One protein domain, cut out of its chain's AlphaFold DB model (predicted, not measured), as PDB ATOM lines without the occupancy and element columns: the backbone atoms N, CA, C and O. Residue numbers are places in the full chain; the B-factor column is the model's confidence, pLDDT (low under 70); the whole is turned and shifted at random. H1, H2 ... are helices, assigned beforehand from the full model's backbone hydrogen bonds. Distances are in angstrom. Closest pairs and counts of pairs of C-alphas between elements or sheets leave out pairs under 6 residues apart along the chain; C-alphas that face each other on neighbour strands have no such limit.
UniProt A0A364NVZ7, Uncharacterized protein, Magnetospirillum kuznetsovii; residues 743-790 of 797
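What this domain is: This is residues 743 to 790 of the 797 residues of an uncharacterized protein of Magnetospirillum kuznetsovii (UniProt A0A364NVZ7). The longest helix, H1, and the helix after it, H2, lie side by side as a small helical hairpin, with an unnamed tail leading out at each end of the printed part. The tail of residues 743 to 758 begins on the side of H1 away from H2, and the two tail ends make the longest axis. The 48 printed residues are all helix by class, with H1 then H2 and no named strand; under half, 21, are in named elements. The whole is compact, with a radius of gyration of the C-alphas of 10.8 A, and spans 36 by 17 by 15 A.

How they stand to each other: H1, residues 759 to 769, and H2, residues 772 to 781, touch; their closest C-alphas, of Val 766 and Lys 772, are 5.7 A apart. Their lines stand at a shallow tilt of 21 degrees, opposite ways. In both helices every O i to N i+4 pair is within hydrogen-bond range.

Where its parts are: H1 begins at C-alpha 759 (-24.613, 47.530, -43.299) and is 15.2 A long. H2 is 14.1 A long and ends at C-alpha 781 (-31.674, 53.319, -50.069).

The domain as a whole: The C-alphas farthest apart, of His 743 and Pro 790, are 37.1 A apart. The printed part has no cut, and the link from H1 to H2 is tight. Model confidence is under 70 at residues 743 to 748 and 788 to 790.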
ATOM      1  N   HIS A 743      -5.167  42.680 -45.840       42.50
ATOM      2  CA  HIS A 743      -5.827  42.408 -47.116       42.50
ATOM      3  C   HIS A 743      -7.316  42.079 -46.877       42.50
ATOM      4  O   HIS A 743      -7.626  41.196 -46.074       42.50
ATOM      5  N   PRO A 744      -8.267  42.766 -47.541       41.50
ATOM      6  CA  PRO A 744      -9.692  42.490 -47.379       41.50
ATOM      7  C   PRO A 744     -10.064  41.104 -47.933       41.50
ATOM      8  O   PRO A 744      -9.628  40.714 -49.016       41.50
ATOM      9  N   GLN A 745     -10.890  40.365 -47.185       46.22
ATOM     10  CA  GLN A 745     -11.369  39.030 -47.552       46.22
ATOM     11  C   GLN A 745     -12.158  39.049 -48.876       46.22
ATOM     12  O   GLN A 745     -13.085  39.835 -49.071       46.22
ATOM     13  N   SER A 746     -11.797  38.135 -49.777       52.38
ATOM     14  CA  SER A 746     -12.169  38.096 -51.200       52.38
ATOM     15  C   SER A 746     -13.639  37.772 -51.519       52.38
ATOM     16  O   SER A 746     -14.031  37.843 -52.682       52.38
ATOM     17  N   GLY A 747     -14.475  37.442 -50.532       62.78
ATOM     18  CA  GLY A 747     -15.865  37.030 -50.774       62.78
ATOM     19  C   GLY A 747     -16.833  38.180 -51.064       62.78
ATOM     20  O   GLY A 747     -17.767  38.023 -51.848       62.78
ATOM     21  N   VAL A 748     -16.612  39.354 -50.465       61.47
ATOM     22  CA  VAL A 748     -17.610  40.434 -50.491       61.47
ATOM     23  C   VAL A 748     -17.611  41.187 -51.824       61.47
ATOM     24  O   VAL A 748     -18.674  41.561 -52.308       61.47
ATOM     25  N   ALA A 749     -16.459  41.333 -52.489       71.44
ATOM     26  CA  ALA A 749     -16.351  42.054 -53.765       71.44
ATOM     27  C   ALA A 749     -17.134  41.414 -54.931       71.44
ATOM     28  O   ALA A 749     -17.428  42.096 -55.910       71.44
ATOM     29  N   ALA A 750     -17.476  40.122 -54.839       78.88
ATOM     30  CA  ALA A 750     -18.188  39.399 -55.895       78.88
ATOM     31  C   ALA A 750     -19.709  39.655 -55.907       78.88
ATOM     32  O   ALA A 750     -20.360  39.413 -56.926       78.88
ATOM     33  N   LYS A 751     -20.292  40.142 -54.802       85.88
ATOM     34  CA  LYS A 751     -21.722  40.477 -54.741       85.88
ATOM     35  C   LYS A 751     -22.007  41.770 -55.506       85.88
ATOM     36  O   LYS A 751     -21.246  42.737 -55.426       85.88
ATOM     37  N   LYS A 752     -23.132  41.809 -56.226       91.75
ATOM     38  CA  LYS A 752     -23.634  43.067 -56.796       91.75
ATOM     39  C   LYS A 752     -24.187  43.945 -55.668       91.75
ATOM     40  O   LYS A 752     -24.771  43.431 -54.718       91.75
ATOM     41  N   ILE A 753     -23.995  45.262 -55.753       92.94
ATOM     42  CA  ILE A 753     -24.320  46.192 -54.658       92.94
ATOM     43  C   ILE A 753     -25.810  46.200 -54.271       92.94
ATOM     44  O   ILE A 753     -26.163  46.395 -53.110       92.94
ATOM     45  N   ASP A 754     -26.692  45.930 -55.229       94.12
ATOM     46  CA  ASP A 754     -28.139  45.803 -55.050       94.12
ATOM     47  C   ASP A 754     -28.548  44.557 -54.244       94.12
ATOM     48  O   ASP A 754     -29.643  44.527 -53.679       94.12
ATOM     49  N   GLN A 755     -27.661  43.566 -54.126       94.88
ATOM     50  CA  GLN A 755     -27.850  42.358 -53.314       94.88
ATOM     51  C   GLN A 755     -27.390  42.535 -51.863       94.88
ATOM     52  O   GLN A 755     -27.626  41.659 -51.034       94.88
ATOM     53  N   ILE A 756     -26.728  43.648 -51.546       92.44
ATOM     54  CA  ILE A 756     -26.214  43.912 -50.205       92.44
ATOM     55  C   ILE A 756     -27.307  44.591 -49.392       92.44
ATOM     56  O   ILE A 756     -27.767  45.687 -49.729       92.44
ATOM     57  N   THR A 757     -27.746  43.910 -48.341       94.25
ATOM     58  CA  THR A 757     -28.768  44.390 -47.401       94.25
ATOM     59  C   THR A 757     -28.200  44.660 -46.013       94.25
ATOM     60  O   THR A 757     -28.813  45.394 -45.248       94.25
ATOM     61  N   ASP A 758     -27.038  44.085 -45.691       93.50
ATOM     62  CA  ASP A 758     -26.377  44.245 -44.401       93.50
ATOM     63  C   ASP A 758     -25.415  45.460 -44.399       93.50
ATOM     64  O   ASP A 758     -24.610  45.609 -45.328       93.50
ATOM     65  N   PRO A 759     -25.470  46.345 -43.383       90.00
ATOM     66  CA  PRO A 759     -24.613  47.530 -43.299       90.00
ATOM     67  C   PRO A 759     -23.114  47.227 -43.229       90.00
ATOM     68  O   PRO A 759     -22.306  47.997 -43.759       90.00
ATOM     69  N   ASP A 760     -22.718  46.140 -42.573       86.69
ATOM     70  CA  ASP A 760     -21.311  45.782 -42.419       86.69
ATOM     71  C   ASP A 760     -20.779  45.100 -43.680       86.69
ATOM     72  O   ASP A 760     -19.659  45.395 -44.106       86.69
ATOM     73  N   GLU A 761     -21.610  44.314 -44.363       91.44
ATOM     74  CA  GLU A 761     -21.317  43.816 -45.705       91.44
ATOM     75  C   GLU A 761     -21.183  44.966 -46.721       91.44
ATOM     76  O   GLU A 761     -20.268  44.952 -47.545       91.44
ATOM     77  N   LEU A 762     -21.995  46.027 -46.616       91.94
ATOM     78  CA  LEU A 762     -21.868  47.223 -47.462       91.94
ATOM     79  C   LEU A 762     -20.558  47.977 -47.203       91.94
ATOM     80  O   LEU A 762     -19.884  48.388 -48.151       91.94
ATOM     81  N   LYS A 763     -20.140  48.117 -45.939       86.94
ATOM     82  CA  LYS A 763     -18.828  48.699 -45.595       86.94
ATOM     83  C   LYS A 763     -17.685  47.855 -46.153       86.94
ATOM     84  O   LYS A 763     -16.731  48.411 -46.699       86.94
ATOM     85  N   GLN A 764     -17.766  46.532 -46.019       85.12
ATOM     86  CA  GLN A 764     -16.760  45.610 -46.547       85.12
ATOM     87  C   GLN A 764     -16.712  45.656 -48.077       85.12
ATOM     88  O   GLN A 764     -15.624  45.697 -48.645       85.12
ATOM     89  N   TRP A 765     -17.858  45.770 -48.744       92.25
ATOM     90  CA  TRP A 765     -17.943  45.912 -50.194       92.25
ATOM     91  C   TRP A 765     -17.360  47.232 -50.693       92.25
ATOM     92  O   TRP A 765     -16.579  47.235 -51.642       92.25
ATOM     93  N   VAL A 766     -17.660  48.359 -50.035       87.56
ATOM     94  CA  VAL A 766     -17.073  49.667 -50.382       87.56
ATOM     95  C   VAL A 766     -15.557  49.655 -50.187       87.56
ATOM     96  O   VAL A 766     -14.833  50.219 -51.005       87.56
ATOM     97  N   ARG A 767     -15.063  48.986 -49.134       78.12
ATOM     98  CA  ARG A 767     -13.622  48.793 -48.901       78.12
ATOM     99  C   ARG A 767     -12.984  47.896 -49.960       78.12
ATOM    100  O   ARG A 767     -11.887  48.204 -50.409       78.12
ATOM    101  N   ALA A 768     -13.661  46.825 -50.364       78.12
ATOM    102  CA  ALA A 768     -13.125  45.852 -51.308       78.12
ATOM    103  C   ALA A 768     -13.186  46.322 -52.773       78.12
ATOM    104  O   ALA A 768     -12.331  45.945 -53.566       78.12
ATOM    105  N   THR A 769     -14.171  47.147 -53.143       84.50
ATOM    106  CA  THR A 769     -14.381  47.601 -54.534       84.50
ATOM    107  C   THR A 769     -13.964  49.050 -54.791       84.50
ATOM    108  O   THR A 769     -13.847  49.454 -55.945       84.50
ATOM    109  N   GLY A 770     -13.792  49.865 -53.745       86.31
ATOM    110  CA  GLY A 770     -13.482  51.296 -53.859       86.31
ATOM    111  C   GLY A 770     -14.649  52.184 -54.326       86.31
ATOM    112  O   GLY A 770     -14.505  53.407 -54.388       86.31
ATOM    113  N   LYS A 771     -15.828  51.617 -54.613       90.88
ATOM    114  CA  LYS A 771     -16.990  52.312 -55.198       90.88
ATOM    115  C   LYS A 771     -17.825  53.076 -54.158       90.88
ATOM    116  O   LYS A 771     -18.977  52.746 -53.877       90.88
ATOM    117  N   LYS A 772     -17.249  54.134 -53.577       89.12
ATOM    118  CA  LYS A 772     -17.878  54.915 -52.490       89.12
ATOM    119  C   LYS A 772     -19.232  55.534 -52.850       89.12
ATOM    120  O   LYS A 772     -20.123  55.511 -52.011       89.12
ATOM    121  N   GLN A 773     -19.398  56.072 -54.059       86.19
ATOM    122  CA  GLN A 773     -20.651  56.734 -54.462       86.19
ATOM    123  C   GLN A 773     -21.820  55.748 -54.554       86.19
ATOM    124  O   GLN A 773     -22.891  56.016 -54.016       86.19
ATOM    125  N   GLU A 774     -21.591  54.574 -55.145       92.50
ATOM    126  CA  GLU A 774     -22.585  53.496 -55.183       92.50
ATOM    127  C   GLU A 774     -22.914  53.030 -53.751       92.50
ATOM    128  O   GLU A 774     -24.080  52.872 -53.397       92.50
ATOM    129  N   GLY A 775     -21.896  52.910 -52.888       93.31
ATOM    130  CA  GLY A 775     -22.063  52.600 -51.466       93.31
ATOM    131  C   GLY A 775     -22.923  53.609 -50.704       93.31
ATOM    132  O   GLY A 775     -23.799  53.212 -49.941       93.31
ATOM    133  N   ILE A 776     -22.710  54.907 -50.932       87.88
ATOM    134  CA  ILE A 776     -23.498  55.995 -50.330       87.88
ATOM    135  C   ILE A 776     -24.941  55.940 -50.831       87.88
ATOM    136  O   ILE A 776     -25.865  55.983 -50.025       87.88
ATOM    137  N   GLN A 777     -25.151  55.785 -52.141       91.69
ATOM    138  CA  GLN A 777     -26.494  55.643 -52.711       91.69
ATOM    139  C   GLN A 777     -27.227  54.436 -52.123       91.69
ATOM    140  O   GLN A 777     -28.394  54.544 -51.747       91.69
ATOM    141  N   ARG A 778     -26.537  53.299 -51.974       95.56
ATOM    142  CA  ARG A 778     -27.108  52.110 -51.343       95.56
ATOM    143  C   ARG A 778     -27.390  52.327 -49.857       95.56
ATOM    144  O   ARG A 778     -28.438  51.907 -49.385       95.56
ATOM    145  N   ALA A 779     -26.517  53.022 -49.133       92.06
ATOM    146  CA  ALA A 779     -26.735  53.364 -47.729       92.06
ATOM    147  C   ALA A 779     -27.952  54.291 -47.542       92.06
ATOM    148  O   ALA A 779     -28.712  54.098 -46.597       92.06
ATOM    149  N   VAL A 780     -28.185  55.233 -48.465       92.06
ATOM    150  CA  VAL A 780     -29.415  56.046 -48.506       92.06
ATOM    151  C   VAL A 780     -30.642  55.169 -48.784       92.06
ATOM    152  O   VAL A 780     -31.641  55.285 -48.081       92.06
ATOM    153  N   GLN A 781     -30.573  54.250 -49.757       93.44
ATOM    154  CA  GLN A 781     -31.674  53.319 -50.069       93.44
ATOM    155  C   GLN A 781     -32.023  52.387 -48.901       93.44
ATOM    156  O   GLN A 781     -33.192  52.074 -48.696       93.44
ATOM    157  N   LEU A 782     -31.018  51.947 -48.140       92.50
ATOM    158  CA  LEU A 782     -31.190  51.118 -46.945       92.50
ATOM    159  C   LEU A 782     -31.609  51.934 -45.706       92.50
ATOM    160  O   LEU A 782     -31.782  51.357 -44.637       92.50
ATOM    161  N   GLY A 783     -31.756  53.260 -45.820       92.75
ATOM    162  CA  GLY A 783     -32.130  54.136 -44.705       92.75
ATOM    163  C   GLY A 783     -31.040  54.305 -43.642       92.75
ATOM    164  O   GLY A 783     -31.331  54.749 -42.536       92.75
ATOM    165  N   LEU A 784     -29.788  53.958 -43.958       87.31
ATOM    166  CA  LEU A 784     -28.653  54.041 -43.032       87.31
ATOM    167  C   LEU A 784     -28.120  55.469 -42.888       87.31
ATOM    168  O   LEU A 784     -27.496  55.793 -41.880       87.31
ATOM    169  N   ILE A 785     -28.343  56.314 -43.898       86.19
ATOM    170  CA  ILE A 785     -27.977  57.734 -43.911       86.19
ATOM    171  C   ILE A 785     -29.055  58.547 -44.641       86.19
ATOM    172  O   ILE A 785     -29.690  58.054 -45.573       86.19
ATOM    173  N   GLN A 786     -29.260  59.804 -44.238       80.81
ATOM    174  CA  GLN A 786     -30.175  60.710 -44.939       80.81
ATOM    175  C   GLN A 786     -29.557  61.217 -46.246       80.81
ATOM    176  O   GLN A 786     -28.364  61.517 -46.308       80.81
ATOM    177  N   ALA A 787     -30.382  61.336 -47.290       76.94
ATOM    178  CA  ALA A 787     -29.966  61.961 -48.539       76.94
ATOM    179  C   ALA A 787     -29.574  63.432 -48.289       76.94
ATOM    180  O   ALA A 787     -30.290  64.127 -47.559       76.94
ATOM    181  N   PRO A 788     -28.478  63.934 -48.887       58.75
ATOM    182  CA  PRO A 788     -28.157  65.353 -48.816       58.75
ATOM    183  C   PRO A 788     -29.310  66.167 -49.414       58.75
ATOM    184  O   PRO A 788     -29.837  65.825 -50.477       58.75
ATOM    185  N   LYS A 789     -29.729  67.229 -48.714       53.75
ATOM    186  CA  LYS A 789     -30.719  68.171 -49.247       53.75
ATOM    187  C   LYS A 789     -30.160  68.776 -50.543       53.75
ATOM    188  O   LYS A 789     -28.991  69.149 -50.550       53.75
ATOM    189  N   PRO A 790     -30.952  68.866 -51.624       48.25
ATOM    190  CA  PRO A 790     -30.487  69.489 -52.855       48.25
ATOM    191  C   PRO A 790     -30.148  70.960 -52.590       48.25
ATOM    192  O   PRO A 790     -30.974  71.692 -52.041       48.25
TER     193      PRO A 790